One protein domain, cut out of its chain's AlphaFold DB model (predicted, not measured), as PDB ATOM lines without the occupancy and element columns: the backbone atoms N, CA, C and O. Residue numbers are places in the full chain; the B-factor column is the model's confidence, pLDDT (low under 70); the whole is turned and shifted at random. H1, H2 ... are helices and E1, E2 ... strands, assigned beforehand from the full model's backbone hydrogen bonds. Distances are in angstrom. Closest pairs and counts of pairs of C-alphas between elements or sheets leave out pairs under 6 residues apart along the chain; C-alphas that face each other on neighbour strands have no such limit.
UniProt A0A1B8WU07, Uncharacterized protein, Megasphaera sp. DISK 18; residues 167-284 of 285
ATOM      1  N   PRO A 167      32.802  49.385  17.907       92.06
ATOM      2  CA  PRO A 167      31.856  49.668  16.834       92.06
ATOM      3  C   PRO A 167      32.578  49.732  15.485       92.06
ATOM      4  O   PRO A 167      33.633  50.355  15.369       92.06
ATOM      5  N   PHE A 168      31.992  49.110  14.464       93.75
ATOM      6  CA  PHE A 168      32.343  49.400  13.076       93.75
ATOM      7  C   PHE A 168      31.726  50.753  12.699       93.75
ATOM      8  O   PHE A 168      30.650  51.096  13.196       93.75
ATOM      9  N   THR A 169      32.401  51.544  11.872       95.19
ATOM     10  CA  THR A 169      31.971  52.909  11.531       95.19
ATOM     11  C   THR A 169      32.000  53.145  10.032       95.19
ATOM     12  O   THR A 169      32.625  52.392   9.288       95.19
ATOM     13  N   ASP A 170      31.336  54.217   9.604       97.50
ATOM     14  CA  ASP A 170      31.320  54.655   8.212       97.50
ATOM     15  C   ASP A 170      32.738  54.844   7.674       97.50
ATOM     16  O   ASP A 170      33.573  55.484   8.321       97.50
ATOM     17  N   VAL A 171      32.989  54.332   6.470       97.25
ATOM     18  CA  VAL A 171      34.251  54.505   5.746       97.25
ATOM     19  C   VAL A 171      34.007  54.606   4.249       97.25
ATOM     20  O   VAL A 171      33.137  53.952   3.682       97.25
ATOM     21  N   SER A 172      34.810  55.417   3.575       97.94
ATOM     22  CA  SER A 172      34.901  55.443   2.123       97.94
ATOM     23  C   SER A 172      36.259  54.910   1.704       97.94
ATOM     24  O   SER A 172      37.287  55.392   2.178       97.94
ATOM     25  N   LEU A 173      36.256  53.950   0.789       98.38
ATOM     26  CA  LEU A 173      37.437  53.304   0.239       98.38
ATOM     27  C   LEU A 173      37.631  53.734  -1.211       98.38
ATOM     28  O   LEU A 173      36.680  53.783  -1.988       98.38
ATOM     29  N   THR A 174      38.875  54.000  -1.585       98.38
ATOM     30  CA  THR A 174      39.351  53.902  -2.965       98.38
ATOM     31  C   THR A 174      40.205  52.651  -3.045       98.38
ATOM     32  O   THR A 174      41.092  52.455  -2.215       98.38
ATOM     33  N   MET A 175      39.924  51.792  -4.014       97.81
ATOM     34  CA  MET A 175      40.532  50.474  -4.136       97.81
ATOM     35  C   MET A 175      40.961  50.218  -5.573       97.81
ATOM     36  O   MET A 175      40.382  50.775  -6.503       97.81
ATOM     37  N   THR A 176      41.940  49.342  -5.770       97.69
ATOM     38  CA  THR A 176      42.391  48.934  -7.104       97.69
ATOM     39  C   THR A 176      42.374  47.421  -7.241       97.69
ATOM     40  O   THR A 176      42.919  46.690  -6.403       97.69
ATOM     41  N   GLY A 177      41.759  46.950  -8.326       95.94
ATOM     42  CA  GLY A 177      41.722  45.538  -8.680       95.94
ATOM     43  C   GLY A 177      43.110  44.922  -8.863       95.94
ATOM     44  O   GLY A 177      44.021  45.563  -9.388       95.94
ATOM     45  N   GLN A 178      43.281  43.668  -8.441       93.75
ATOM     46  CA  GLN A 178      44.581  42.984  -8.497       93.75
ATOM     47  C   GLN A 178      44.803  42.158  -9.780       93.75
ATOM     48  O   GLN A 178      45.927  41.754 -10.077       93.75
ATOM     49  N   GLY A 179      43.773  41.968 -10.608       82.94
ATOM     50  CA  GLY A 179      43.853  41.347 -11.937       82.94
ATOM     51  C   GLY A 179      43.942  39.821 -11.960       82.94
ATOM     52  O   GLY A 179      43.777  39.229 -13.022       82.94
ATOM     53  N   THR A 180      44.181  39.171 -10.825       72.12
ATOM     54  CA  THR A 180      44.156  37.708 -10.690       72.12
ATOM     55  C   THR A 180      43.173  37.293  -9.608       72.12
ATOM     56  O   THR A 180      42.978  38.020  -8.633       72.12
ATOM     57  N   GLN A 181      42.573  36.114  -9.779       70.94
ATOM     58  CA  GLN A 181      41.739  35.491  -8.754       70.94
ATOM     59  C   GLN A 181      42.562  35.311  -7.467       70.94
ATOM     60  O   GLN A 181      43.736  34.934  -7.520       70.94
ATOM     61  N   TRP A 182      41.958  35.625  -6.327       72.06
ATOM     62  CA  TRP A 182      42.546  35.473  -5.002       72.06
ATOM     63  C   TRP A 182      41.699  34.487  -4.207       72.06
ATOM     64  O   TRP A 182      40.505  34.717  -4.006       72.06
ATOM     65  N   LEU A 183      42.311  33.378  -3.787       75.38
ATOM     66  CA  LEU A 183      41.601  32.232  -3.214       75.38
ATOM     67  C   LEU A 183      40.439  31.794  -4.133       75.38
ATOM     68  O   LEU A 183      40.658  31.504  -5.308       75.38
ATOM     69  N   THR A 184      39.214  31.754  -3.606       71.69
ATOM     70  CA  THR A 184      37.982  31.419  -4.331       71.69
ATOM     71  C   THR A 184      37.282  32.636  -4.950       71.69
ATOM     72  O   THR A 184      36.218  32.475  -5.537       71.69
ATOM     73  N   GLY A 185      37.855  33.843  -4.871       87.19
ATOM     74  CA  GLY A 185      37.189  35.081  -5.288       87.19
ATOM     75  C   GLY A 185      38.101  36.124  -5.936       87.19
ATOM     76  O   GLY A 185      39.136  35.821  -6.529       87.19
ATOM     77  N   HIS A 186      37.690  37.382  -5.847       93.75
ATOM     78  CA  HIS A 186      38.325  38.538  -6.474       93.75
ATOM     79  C   HIS A 186      38.829  39.514  -5.414       93.75
ATOM     80  O   HIS A 186      38.108  39.802  -4.464       93.75
ATOM     81  N   MET A 187      40.037  40.058  -5.587       94.56
ATOM     82  CA  MET A 187      40.641  40.991  -4.627       94.56
ATOM     83  C   MET A 187      40.731  42.412  -5.183       94.56
ATOM     84  O   MET A 187      41.155  42.626  -6.329       94.56
ATOM     85  N   LEU A 188      40.393  43.383  -4.338       96.62
ATOM     86  CA  LEU A 188      40.668  44.801  -4.526       96.62
ATOM     87  C   LEU A 188      41.442  45.310  -3.306       96.62
ATOM     88  O   LEU A 188      40.991  45.156  -2.177       96.62
ATOM     89  N   MET A 189      42.605  45.922  -3.526       96.50
ATOM     90  CA  MET A 189      43.418  46.474  -2.436       96.50
ATOM     91  C   MET A 189      43.042  47.925  -2.183       96.50
ATOM     92  O   MET A 189      42.937  48.700  -3.137       96.50
ATOM     93  N   THR A 190      42.889  48.304  -0.917       97.81
ATOM     94  CA  THR A 190      42.618  49.691  -0.534       97.81
ATOM     95  C   THR A 190      43.843  50.555  -0.813       97.81
ATOM     96  O   THR A 190      44.930  50.311  -0.293       97.81
ATOM     97  N   THR A 191      43.672  51.599  -1.620       97.75
ATOM     98  CA  THR A 191      44.716  52.584  -1.937       97.75
ATOM     99  C   THR A 191      44.524  53.891  -1.178       97.75
ATOM    100  O   THR A 191      45.505  54.571  -0.873       97.75
ATOM    101  N   LYS A 192      43.277  54.250  -0.846       97.75
ATOM    102  CA  LYS A 192      42.928  55.383   0.025       97.75
ATOM    103  C   LYS A 192      41.700  55.045   0.850       97.75
ATOM    104  O   LYS A 192      40.823  54.322   0.388       97.75
ATOM    105  N   GLN A 193      41.612  55.615   2.043       98.12
ATOM    106  CA  GLN A 193      40.470  55.435   2.922       98.12
ATOM    107  C   GLN A 193      40.173  56.732   3.687       98.12
ATOM    108  O   GLN A 193      41.076  57.516   3.966       98.12
ATOM    109  N   SER A 194      38.905  56.978   4.020       96.75
ATOM    110  CA  SER A 194      38.514  58.039   4.952       96.75
ATOM    111  C   SER A 194      37.200  57.704   5.667       96.75
ATOM    112  O   SER A 194      36.229  57.395   4.972       96.75
ATOM    113  N   PRO A 195      37.121  57.808   7.009       96.00
ATOM    114  CA  PRO A 195      38.217  57.943   7.984       96.00
ATOM    115  C   PRO A 195      39.124  56.699   8.042       96.00
ATOM    116  O   PRO A 195      38.760  55.649   7.538       96.00
ATOM    117  N   GLU A 196      40.298  56.795   8.679       92.56
ATOM    118  CA  GLU A 196      41.321  55.721   8.731       92.56
ATOM    119  C   GLU A 196      40.968  54.506   9.613       92.56
ATOM    120  O   GLU A 196      41.697  53.517   9.607       92.56
ATOM    121  N   SER A 197      39.873  54.557  10.376       90.44
ATOM    122  CA  SER A 197      39.414  53.456  11.230       90.44
ATOM    123  C   SER A 197      37.921  53.207  10.989       90.44
ATOM    124  O   SER A 197      37.187  54.198  10.909       90.44
ATOM    125  N   PRO A 198      37.464  51.943  10.875       94.06
ATOM    126  CA  PRO A 198      38.234  50.683  10.858       94.06
ATOM    127  C   PRO A 198      39.233  50.601   9.700       94.06
ATOM    128  O   PRO A 198      38.886  50.989   8.592       94.06
ATOM    129  N   LYS A 199      40.467  50.125   9.921       95.44
ATOM    130  CA  LYS A 199      41.499  50.126   8.866       95.44
ATOM    131  C   LYS A 199      41.307  48.943   7.913       95.44
ATOM    132  O   LYS A 199      41.688  47.826   8.246       95.44
ATOM    133  N   ILE A 200      40.748  49.187   6.727       96.69
ATOM    134  CA  ILE A 200      40.469  48.149   5.724       96.69
ATOM    135  C   ILE A 200      41.588  48.142   4.684       96.69
ATOM    136  O   ILE A 200      41.739  49.095   3.918       96.69
ATOM    137  N   VAL A 201      42.364  47.064   4.614       95.50
ATOM    138  CA  VAL A 201      43.488  46.938   3.662       95.50
ATOM    139  C   VAL A 201      43.089  46.324   2.332       95.50
ATOM    140  O   VAL A 201      43.752  46.558   1.320       95.50
ATOM    141  N   GLY A 202      41.985  45.587   2.304       95.06
ATOM    142  CA  GLY A 202      41.486  44.979   1.085       95.06
ATOM    143  C   GLY A 202      40.040  44.539   1.201       95.06
ATOM    144  O   GLY A 202      39.491  44.391   2.296       95.06
ATOM    145  N   VAL A 203      39.437  44.334   0.039       96.25
ATOM    146  CA  VAL A 203      38.066  43.867  -0.123       96.25
ATOM    147  C   VAL A 203      38.073  42.665  -1.050       96.25
ATOM    148  O   VAL A 203      38.514  42.751  -2.199       96.25
ATOM    149  N   GLY A 204      37.581  41.543  -0.535       94.69
ATOM    150  CA  GLY A 204      37.367  40.327  -1.304       94.69
ATOM    151  C   GLY A 204      35.912  40.224  -1.744       94.69
ATOM    152  O   GLY A 204      35.019  40.285  -0.905       94.69
ATOM    153  N   ALA A 205      35.663  40.033  -3.038       95.00
ATOM    154  CA  ALA A 205      34.366  39.601  -3.552       95.00
ATOM    155  C   ALA A 205      34.404  38.081  -3.756       95.00
ATOM    156  O   ALA A 205      35.215  37.572  -4.531       95.00
ATOM    157  N   LEU A 206      33.559  37.353  -3.033       92.44
ATOM    158  CA  LEU A 206      33.569  35.895  -2.949       92.44
ATOM    159  C   LEU A 206      32.350  35.282  -3.635       92.44
ATOM    160  O   LEU A 206      31.249  35.829  -3.582       92.44
ATOM    161  N   GLU A 207      32.535  34.092  -4.196       90.88
ATOM    162  CA  GLU A 207      31.459  33.287  -4.765       90.88
ATOM    163  C   GLU A 207      31.531  31.853  -4.245       90.88
ATOM    164  O   GLU A 207      32.565  31.190  -4.322       90.88
ATOM    165  N   ASN A 208      30.405  31.362  -3.726       86.94
ATOM    166  CA  ASN A 208      30.230  29.965  -3.354       86.94
ATOM    167  C   ASN A 208      28.884  29.462  -3.887       86.94
ATOM    168  O   ASN A 208      27.822  29.681  -3.295       86.94
ATOM    169  N   GLY A 209      28.926  28.819  -5.056       86.25
ATOM    170  CA  GLY A 209      27.728  28.417  -5.784       86.25
ATOM    171  C   GLY A 209      26.856  29.630  -6.124       86.25
ATOM    172  O   GLY A 209      27.306  30.582  -6.758       86.25
ATOM    173  N   SER A 210      25.597  29.614  -5.687       86.94
ATOM    174  CA  SER A 210      24.666  30.724  -5.921       86.94
ATOM    175  C   SER A 210      24.822  31.891  -4.941       86.94
ATOM    176  O   SER A 210      24.146  32.895  -5.119       86.94
ATOM    177  N   ARG A 211      25.655  31.775  -3.899       91.69
ATOM    178  CA  ARG A 211      25.847  32.843  -2.907       91.69
ATOM    179  C   ARG A 211      27.024  33.728  -3.285       91.69
ATOM    180  O   ARG A 211      28.095  33.211  -3.618       91.69
ATOM    181  N   LYS A 212      26.823  35.043  -3.199       94.81
ATOM    182  CA  LYS A 212      27.870  36.052  -3.363       94.81
ATOM    183  C   LYS A 212      28.106  36.754  -2.037       94.81
ATOM    184  O   LYS A 212      27.163  37.088  -1.325       94.81
ATOM    185  N   GLY A 213      29.372  36.941  -1.707       95.00
ATOM    186  CA  GLY A 213      29.793  37.554  -0.462       95.00
ATOM    187  C   GLY A 213      30.800  38.659  -0.700       95.00
ATOM    188  O   GLY A 213      31.458  38.728  -1.739       95.00
ATOM    189  N   LEU A 214      30.927  39.510   0.302       94.94
ATOM    190  CA  LEU A 214      31.987  40.485   0.416       94.94
ATOM    191  C   LEU A 214      32.667  40.297   1.768       94.94
ATOM    192  O   LEU A 214      31.990  40.128   2.779       94.94
ATOM    193  N   LEU A 215      33.995  40.350   1.777       95.12
ATOM    194  CA  LEU A 215      34.794  40.381   2.994       95.12
ATOM    195  C   LEU A 215      35.679  41.628   3.016       95.12
ATOM    196  O   LEU A 215      36.269  42.002   2.000       95.12
ATOM    197  N   PHE A 216      35.803  42.238   4.187       96.44
ATOM    198  CA  PHE A 216      36.758  43.297   4.489       96.44
ATOM    199  C   PHE A 216      37.937  42.710   5.261       96.44
ATOM    200  O   PHE A 216      37.734  42.140   6.329       96.44
ATOM    201  N   LEU A 217      39.154  42.875   4.739       94.88
ATOM    202  CA  LEU A 217      40.395  42.548   5.443       94.88
ATOM    203  C   LEU A 217      40.795  43.725   6.335       94.88
ATOM    204  O   LEU A 217      40.977  44.836   5.824       94.88
ATOM    205  N   LEU A 218      40.945  43.493   7.639       94.62
ATOM    206  CA  LEU A 218      41.250  44.535   8.618       94.62
ATOM    207  C   LEU A 218      42.707  44.457   9.093       94.62
ATOM    208  O   LEU A 218      43.195  43.393   9.463       94.62
ATOM    209  N   ASP A 219      43.389  45.602   9.129       88.31
ATOM    210  CA  ASP A 219      44.802  45.745   9.542       88.31
ATOM    211  C   ASP A 219      44.953  45.997  11.047       88.31
ATOM    212  O   ASP A 219      45.778  46.785  11.508       88.31
ATOM    213  N   GLU A 220      44.063  45.414  11.844       80.44
ATOM    214  CA  GLU A 220      44.097  45.552  13.291       80.44
ATOM    215  C   GLU A 220      43.450  44.353  13.975       80.44
ATOM    216  O   GLU A 220      42.386  43.880  13.579       80.44
ATOM    217  N   GLU A 221      44.058  43.899  15.071       75.31
ATOM    218  CA  GLU A 221      43.511  42.831  15.911       75.31
ATOM    219  C   GLU A 221      42.402  43.350  16.843       75.31
ATOM    220  O   GLU A 221      42.403  43.107  18.050       75.31
ATOM    221  N   LYS A 222      41.447  44.110  16.298       84.62
ATOM    222  CA  LYS A 222      40.257  44.537  17.036       84.62
ATOM    223  C   LYS A 222      39.068  43.676  16.658       84.62
ATOM    224  O   LYS A 222      38.803  43.431  15.486       84.62
ATOM    225  N   ARG A 223      38.298  43.271  17.666       87.56
ATOM    226  CA  ARG A 223      37.016  42.605  17.453       87.56
ATOM    227  C   ARG A 223      35.944  43.645  17.157       87.56
ATOM    228  O   ARG A 223      35.533  44.373  18.056       87.56
ATOM    229  N   TYR A 224      35.505  43.734  15.910       90.94
ATOM    230  CA  TYR A 224      34.428  44.643  15.529       90.94
ATOM    231  C   TYR A 224      33.058  44.043  15.849       90.94
ATOM    232  O   TYR A 224      32.846  42.839  15.736       90.94
ATOM    233  N   ALA A 225      32.122  44.878  16.292       91.12
ATOM    234  CA  ALA A 225      30.735  44.473  16.460       91.12
ATOM    235  C   ALA A 225      30.099  44.238  15.084       91.12
ATOM    236  O   ALA A 225      30.314  45.024  14.157       91.12
ATOM    237  N   GLY A 226      29.288  43.184  14.973       93.12
ATOM    238  CA  GLY A 226      28.446  42.988  13.797       93.12
ATOM    239  C   GLY A 226      27.516  44.185  13.600       93.12
ATOM    240  O   GLY A 226      27.021  44.764  14.570       93.12
ATOM    241  N   CYS A 227      27.315  44.594  12.354       95.81
ATOM    242  CA  CYS A 227      26.521  45.775  12.033       95.81
ATOM    243  C   CYS A 227      25.853  45.635  10.671       95.81
ATOM    244  O   CYS A 227      26.324  44.901   9.808       95.81
ATOM    245  N   LYS A 228      24.761  46.365  10.464       97.62
ATOM    246  CA  LYS A 228      24.152  46.495   9.147       97.62
ATOM    247  C   LYS A 228      24.789  47.673   8.420       97.62
ATOM    248  O   LYS A 228      24.989  48.729   9.019       97.62
ATOM    249  N   VAL A 229      25.096  47.504   7.141       98.12
ATOM    250  CA  VAL A 229      25.710  48.545   6.315       98.12
ATOM    251  C   VAL A 229      24.979  48.726   4.994       98.12
ATOM    252  O   VAL A 229      24.474  47.767   4.413       98.12
ATOM    253  N   GLU A 230      24.971  49.960   4.509       98.25
ATOM    254  CA  GLU A 230      24.703  50.319   3.124       98.25
ATOM    255  C   GLU A 230      26.045  50.445   2.389       98.25
ATOM    256  O   GLU A 230      26.934  51.198   2.795       98.25
ATOM    257  N   LEU A 231      26.195  49.680   1.313       98.25
ATOM    258  CA  LEU A 231      27.349  49.690   0.423       98.25
ATOM    259  C   LEU A 231      26.969  50.496  -0.813       98.25
ATOM    260  O   LEU A 231      25.934  50.227  -1.406       98.25
ATOM    261  N   THR A 232      27.766  51.482  -1.215       98.19
ATOM    262  CA  THR A 232      27.508  52.276  -2.428       98.19
ATOM    263  C   THR A 232      28.786  52.464  -3.227       98.19
ATOM    264  O   THR A 232      29.783  52.968  -2.715       98.19
ATOM    265  N   THR A 233      28.772  52.075  -4.497       97.94
ATOM    266  CA  THR A 233      29.904  52.273  -5.401       97.94
ATOM    267  C   THR A 233      29.908  53.693  -5.970       97.94
ATOM    268  O   THR A 233      28.870  54.349  -6.072       97.94
ATOM    269  N   GLY A 234      31.060  54.156  -6.459       93.88
ATOM    270  CA  GLY A 234      31.162  55.424  -7.194       93.88
ATOM    271  C   GLY A 234      30.323  55.477  -8.484       93.88
ATOM    272  O   GLY A 234      30.090  56.558  -9.017       93.88
ATOM    273  N   THR A 235      29.850  54.327  -8.976       94.50
ATOM    274  CA  THR A 235      28.940  54.212 -10.128       94.50
ATOM    275  C   THR A 235      27.459  54.246  -9.737       94.50
ATOM    276  O   THR A 235      26.605  54.271 -10.620       94.50
ATOM    277  N   GLY A 236      27.145  54.273  -8.436       94.75
ATOM    278  CA  GLY A 236      25.780  54.313  -7.911       94.75
ATOM    279  C   GLY A 236      25.126  52.943  -7.708       94.75
ATOM    280  O   GLY A 236      23.930  52.895  -7.439       94.75
ATOM    281  N   ILE A 237      25.873  51.837  -7.825       97.25
ATOM    282  CA  ILE A 237      25.381  50.517  -7.407       97.25
ATOM    283  C   ILE A 237      25.330  50.525  -5.886       97.25
ATOM    284  O   ILE A 237      26.343  50.810  -5.246       97.25
ATOM    285  N   SER A 238      24.171  50.211  -5.319       96.62
ATOM    286  CA  SER A 238      23.995  50.136  -3.877       96.62
ATOM    287  C   SER A 238      23.484  48.780  -3.424       96.62
ATOM    288  O   SER A 238      22.791  48.075  -4.158       96.62
ATOM    289  N   ASP A 239      23.854  48.424  -2.200       97.69
ATOM    290  CA  ASP A 239      23.443  47.194  -1.545       97.69
ATOM    291  C   ASP A 239      23.316  47.398  -0.037       97.69
ATOM    292  O   ASP A 239      23.815  48.377   0.519       97.69
ATOM    293  N   THR A 240      22.647  46.481   0.649       97.19
ATOM    294  CA  THR A 240      22.538  46.503   2.107       97.19
ATOM    295  C   THR A 240      22.752  45.109   2.663       97.19
ATOM    296  O   THR A 240      22.019  44.189   2.316       97.19
ATOM    297  N   THR A 241      23.711  44.969   3.574       97.12
ATOM    298  CA  THR A 241      24.056  43.682   4.191       97.12
ATOM    299  C   THR A 241      24.293  43.820   5.684       97.12
ATOM    300  O   THR A 241      24.649  44.888   6.179       97.12
ATOM    301  N   GLU A 242      24.125  42.718   6.402       97.31
ATOM    302  CA  GLU A 242      24.712  42.543   7.727       97.31
ATOM    303  C   GLU A 242      26.164  42.081   7.568       97.31
ATOM    304  O   GLU A 242      26.466  41.229   6.731       97.31
ATOM    305  N   LEU A 243      27.062  42.700   8.329       96.81
ATOM    306  CA  LEU A 243      28.457  42.315   8.455       96.81
ATOM    307  C   LEU A 243      28.661  41.592   9.779       96.81
ATOM    308  O   LEU A 243      28.235  42.079  10.832       96.81
ATOM    309  N   PHE A 244      29.387  40.484   9.730       94.50
ATOM    310  CA  PHE A 244      29.759  39.679  10.886       94.50
ATOM    311  C   PHE A 244      31.273  39.652  11.037       94.50
ATOM    312  O   PHE A 244      31.996  39.588  10.044       94.50
ATOM    313  N   TYR A 245      31.736  39.704  12.282       92.31
ATOM    314  CA  TYR A 245      33.143  39.523  12.605       92.31
ATOM    315  C   TYR A 245      33.526  38.052  12.512       92.31
ATOM    316  O   TYR A 245      32.826  37.193  13.048       92.31
ATOM    317  N   GLU A 246      34.686  37.793  11.925       89.81
ATOM    318  CA  GLU A 246      35.325  36.488  11.941       89.81
ATOM    319  C   GLU A 246      36.843  36.666  12.082       89.81
ATOM    320  O   GLU A 246      37.423  37.644  11.600       89.81
ATOM    321  N   LYS A 247      37.486  35.736  12.795       87.06
ATOM    322  CA  LYS A 247      38.944  35.624  12.838       87.06
ATOM    323  C   LYS A 247      39.326  34.359  12.087       87.06
ATOM    324  O   LYS A 247      39.072  33.263  12.580       87.06
ATOM    325  N   ASP A 248      39.911  34.543  10.917       87.00
ATOM    326  CA  ASP A 248      40.404  33.477  10.057       87.00
ATOM    327  C   ASP A 248      41.908  33.274  10.294       87.00
ATOM    328  O   ASP A 248      42.648  34.235  10.531       87.00
ATOM    329  N   ASP A 249      42.359  32.020  10.267       82.06
ATOM    330  CA  ASP A 249      43.749  31.664  10.578       82.06
ATOM    331  C   ASP A 249      44.744  32.187   9.524       82.06
ATOM    332  O   ASP A 249      45.889  32.494   9.865       82.06
ATOM    333  N   ASP A 250      44.312  32.334   8.265       84.50
ATOM    334  CA  ASP A 250      45.146  32.777   7.144       84.50
ATOM    335  C   ASP A 250      44.952  34.270   6.825       84.50
ATOM    336  O   ASP A 250      45.896  34.960   6.431       84.50
ATOM    337  N   LEU A 251      43.727  34.781   6.979       85.69
ATOM    338  CA  LEU A 251      43.346  36.152   6.620       85.69
ATOM    339  C   LEU A 251      43.383  37.132   7.795       85.69
ATOM    340  O   LEU A 251      43.335  38.345   7.581       85.69
ATOM    341  N   GLY A 252      43.473  36.627   9.023       87.38
ATOM    342  CA  GLY A 252      43.408  37.436  10.229       87.38
ATOM    343  C   GLY A 252      41.986  37.913  10.517       87.38
ATOM    344  O   GLY A 252      41.029  37.143  10.483       87.38
ATOM    345  N   VAL A 253      41.840  39.187  10.872       90.44
ATOM    346  CA  VAL A 253      40.543  39.754  11.251       90.44
ATOM    347  C   VAL A 253      39.770  40.201  10.016       90.44
ATOM    348  O   VAL A 253      40.252  41.031   9.240       90.44
ATOM    349  N   ILE A 254      38.542  39.700   9.873       93.81
ATOM    350  CA  ILE A 254      37.660  40.044   8.760       93.81
ATOM    351  C   ILE A 254      36.267  40.475   9.225       93.81
ATOM    352  O   ILE A 254      35.796  40.107  10.303       93.81
ATOM    353  N   MET A 255      35.596  41.252   8.374       95.81
ATOM    354  CA  MET A 255      34.151  41.484   8.442       95.81
ATOM    355  C   MET A 255      33.514  40.987   7.148       95.81
ATOM    356  O   MET A 255      33.910  41.438   6.076       95.81
ATOM    357  N   ILE A 256      32.545  40.079   7.228       95.62
ATOM    358  CA  ILE A 256      31.958  39.403   6.061       95.62
ATOM    359  C   ILE A 256      30.438  39.586   6.001       95.62
ATOM    360  O   ILE A 256      29.771  39.590   7.033       95.62
ATOM    361  N   GLY A 257      29.892  39.731   4.794       96.56
ATOM    362  CA  GLY A 257      28.453  39.833   4.538       96.56
ATOM    363  C   GLY A 257      28.062  39.293   3.162       96.56
ATOM    364  O   GLY A 257      28.911  39.134   2.283       96.56
ATOM    365  N   GLU A 258      26.776  38.997   2.971       96.94
ATOM    366  CA  GLU A 258      26.233  38.591   1.669       96.94
ATOM    367  C   GLU A 258      25.914  39.825   0.817       96.94
ATOM    368  O   GLU A 258      25.410  40.825   1.314       96.94
ATOM    369  N   ILE A 259      26.195  39.763  -0.481       97.31
ATOM    370  CA  ILE A 259      25.908  40.860  -1.413       97.31
ATOM    371  C   ILE A 259      25.120  40.350  -2.616       97.31
ATOM    372  O   ILE A 259      25.107  39.162  -2.933       97.31
ATOM    373  N   SER A 260      24.461  41.267  -3.306       97.12
ATOM    374  CA  SER A 260      23.761  41.031  -4.559       97.12
ATOM    375  C   SER A 260      24.715  40.635  -5.686       97.12
ATOM    376  O   SER A 260      25.881  41.040  -5.737       97.12
ATOM    377  N   ASP A 261      24.173  39.913  -6.670       96.44
ATOM    378  CA  ASP A 261      24.893  39.581  -7.903       96.44
ATOM    379  C   ASP A 261      25.399  40.838  -8.628       96.44
ATOM    380  O   ASP A 261      26.488  40.826  -9.194       96.44
ATOM    381  N   ALA A 262      24.640  41.941  -8.576       96.94
ATOM    382  CA  ALA A 262      25.005  43.194  -9.232       96.94
ATOM    383  C   ALA A 262      26.274  43.813  -8.630       96.94
ATOM    384  O   ALA A 262      27.195  44.170  -9.370       96.94
ATOM    385  N   LEU A 263      26.346  43.914  -7.297       97.62
ATOM    386  CA  LEU A 263      27.540  44.422  -6.624       97.62
ATOM    387  C   LEU A 263      28.720  43.459  -6.806       97.62
ATOM    388  O   LEU A 263      29.830  43.905  -7.101       97.62
ATOM    389  N   TYR A 264      28.480  42.149  -6.707       96.75
ATOM    390  CA  TYR A 264      29.515  41.140  -6.921       96.75
ATOM    391  C   TYR A 264      30.122  41.225  -8.324       96.75
ATOM    392  O   TYR A 264      31.339  41.347  -8.448       96.75
ATOM    393  N   SER A 265      29.298  41.205  -9.379       95.69
ATOM    394  CA  SER A 265      29.774  41.265 -10.766       95.69
ATOM    395  C   SER A 265      30.588  42.526 -11.034       95.69
ATOM    396  O   SER A 265      31.634  42.447 -11.674       95.69
ATOM    397  N   TYR A 266      30.157  43.670 -10.494       97.25
ATOM    398  CA  TYR A 266      30.903  44.919 -10.611       97.25
ATOM    399  C   TYR A 266      32.288  44.840  -9.949       97.25
ATOM    400  O   TYR A 266      33.291  45.198 -10.569       97.25
ATOM    401  N   LEU A 267      32.369  44.340  -8.711       96.44
ATOM    402  CA  LEU A 267      33.644  44.196  -7.999       96.44
ATOM    403  C   LEU A 267      34.559  43.152  -8.659       96.44
ATOM    404  O   LEU A 267      35.767  43.368  -8.757       96.44
ATOM    405  N   ALA A 268      33.993  42.050  -9.153       94.94
ATOM    406  CA  ALA A 268      34.716  41.002  -9.865       94.94
ATOM    407  C   ALA A 268      35.333  41.518 -11.175       94.94
ATOM    408  O   ALA A 268      36.524  41.314 -11.429       94.94
ATOM    409  N   GLU A 269      34.555  42.247 -11.982       95.38
ATOM    410  CA  GLU A 269      35.033  42.874 -13.216       95.38
ATOM    411  C   GLU A 269      36.114  43.920 -12.927       95.38
ATOM    412  O   GLU A 269      37.177  43.911 -13.558       95.38
ATOM    413  N   ALA A 270      35.891  44.788 -11.937       96.06
ATOM    414  CA  ALA A 270      36.868  45.792 -11.537       96.06
ATOM    415  C   ALA A 270      38.175  45.155 -11.042       96.06
ATOM    416  O   ALA A 270      39.267  45.622 -11.377       96.06
ATOM    417  N   SER A 271      38.077  44.047 -10.303       95.56
ATOM    418  CA  SER A 271      39.236  43.259  -9.896       95.56
ATOM    419  C   SER A 271      40.010  42.732 -11.105       95.56
ATOM    420  O   SER A 271      41.212  42.986 -11.207       95.56
ATOM    421  N   ALA A 272      39.335  42.068 -12.049       93.94
ATOM    422  CA  ALA A 272      39.952  41.460 -13.232       93.94
ATOM    423  C   ALA A 272      40.609  42.489 -14.167       93.94
ATOM    424  O   ALA A 272      41.684  42.248 -14.719       93.94
ATOM    425  N   THR A 273      39.990  43.659 -14.313       95.25
ATOM    426  CA  THR A 273      40.464  44.744 -15.186       95.25
ATOM    427  C   THR A 273      41.467  45.680 -14.513       95.25
ATOM    428  O   THR A 273      41.977  46.592 -15.163       95.25
ATOM    429  N   LYS A 274      41.787  45.454 -13.229       95.75
ATOM    430  CA  LYS A 274      42.614  46.348 -12.398       95.75
ATOM    431  C   LYS A 274      42.070  47.778 -12.342       95.75
ATOM    432  O   LYS A 274      42.835  48.739 -12.251       95.75
ATOM    433  N   ALA A 275      40.748  47.918 -12.419       96.19
ATOM    434  CA  ALA A 275      40.086  49.208 -12.354       96.19
ATOM    435  C   ALA A 275      40.146  49.790 -10.934       96.19
ATOM    436  O   ALA A 275      40.254  49.065  -9.938       96.19
ATOM    437  N   GLU A 276      40.066  51.117 -10.858       97.94
ATOM    438  CA  GLU A 276      39.854  51.827  -9.600       97.94
ATOM    439  C   GLU A 276      38.363  51.805  -9.238       97.94
ATOM    440  O   GLU A 276      37.502  52.036 -10.088       97.94
ATOM    441  N   VAL A 277      38.066  51.536  -7.968       97.69
ATOM    442  CA  VAL A 277      36.710  51.508  -7.413       97.69
ATOM    443  C   VAL A 277      36.647  52.419  -6.203       97.69
ATOM    444  O   VAL A 277      37.497  52.344  -5.318       97.69
ATOM    445  N   VAL A 278      35.598  53.233  -6.135       98.19
ATOM    446  CA  VAL A 278      35.195  53.896  -4.894       98.19
ATOM    447  C   VAL A 278      34.051  53.102  -4.282       98.19
ATOM    448  O   VAL A 278      33.078  52.818  -4.979       98.19
ATOM    449  N   LEU A 279      34.170  52.748  -3.004       98.44
ATOM    450  CA  LEU A 279      33.133  52.071  -2.228       98.44
ATOM    451  C   LEU A 279      32.910  52.829  -0.920       98.44
ATOM    452  O   LEU A 279      33.811  52.930  -0.093       98.44
ATOM    453  N   THR A 280      31.708  53.354  -0.730       98.25
ATOM    454  CA  THR A 280      31.259  53.935   0.532       98.25
ATOM    455  C   THR A 280      30.517  52.875   1.332       98.25
ATOM    456  O   THR A 280      29.621  52.214   0.813       98.25
ATOM    457  N   ILE A 281      30.908  52.722   2.589       98.25
ATOM    458  CA  ILE A 281      30.344  51.795   3.564       98.25
ATOM    459  C   ILE A 281      29.750  52.663   4.660       98.25
ATOM    460  O   ILE A 281      30.469  53.412   5.320       98.25
ATOM    461  N   LYS A 282      28.436  52.590   4.828       97.88
ATOM    462  CA  LYS A 282      27.708  53.394   5.803       97.88
ATOM    463  C   LYS A 282      26.972  52.481   6.761       97.88
ATOM    464  O   LYS A 282      26.129  51.701   6.333       97.88
ATOM    465  N   VAL A 283      27.269  52.577   8.046       96.69
ATOM    466  CA  VAL A 283      26.576  51.822   9.084       96.69
ATOM    467  C   VAL A 283      25.156  52.363   9.221       96.69
ATOM    468  O   VAL A 283      24.932  53.568   9.343       96.69
ATOM    469  N   VAL A 284      24.179  51.461   9.177       93.44
ATOM    470  CA  VAL A 284      22.755  51.779   9.310       93.44
ATOM    471  C   VAL A 284      22.208  51.119  10.575       93.44
ATOM    472  O   VAL A 284      22.479  49.948  10.840       93.44
TER     473      VAL A 284
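What this domain is: This is residues 167 to 284 of the 285 residues of an uncharacterized protein of Megasphaera sp. DISK 18 (UniProt A0A1B8WU07). Eight antiparallel strands close into a rounded barrel, with one helix, H1, packed on its outside where the sheet curls round it. The printed part has 118 residues, mostly strand, and the order along the chain is E1 E2 E3 E4 E5 E6 E7 H1 E8. Round the ring run E1 E2 E3 E4 E7 E6 E5 E8 and back to E1. The whole is compact, with a radius of gyration of the C-alphas of 12.7 A and spans of 32 by 30 by 26 A.

How they stand to each other: Start at the hairpin of E1, residues 171 to 182, and E2, residues 185 to 194, where N 174 and O 192 are 2.8 A apart. E3, residues 200 to 208, with N 188 to O 203 at 2.9 A, and E4, residues 211 to 218, with N 206 to O 213 at 2.8 A, complete a meander, each strand the antiparallel neighbour of the one before. E5, residues 227 to 233, E6, residues 238 to 248, and E7, residues 252 to 258, form another, with N 229 to O 241 at 2.8 A and N 246 to O 254 at 3.0 A. E4 E5 E6 E7 make a Greek key, a meander of three whose last strand is the antiparallel neighbour of E4; N 216 and O 255 are 2.8 A apart. E8, residues 276 to 284, closes the ring, with N 230 to O 282 at 2.8 A beside E5 and N 173 to O 279 at 2.8 A beside E1. H1, residues 261 to 273, lies outside the barrel at a height over the sheet of 6.3 A, and each of its O i to N i+4 pairs is within hydrogen-bond range. It touches E1, the closest C-alphas being those of Gly 177 and Ser 271, 3.6 A apart.

Where its parts are: Find C-alpha 171 at (34.251, 54.505, 5.746); from there E1 runs 23.4 A and bends by 101 degrees at residue 179. E2 spans 25.2 A and E6 27.2 A. H1 begins at (24.893, 39.581, -7.903) and spans 17.9 A; E8 spans 25.5 A to C-alpha 284 at (22.755, 51.779, 9.310).

The domain as a whole: The C-alphas of Gly 236 and Asp 249 are the two farthest apart, at 34.3 A. The printed part has no cut; E4 to E5 is a short link and the others are tight. No printed residue is under 70 in pLDDT.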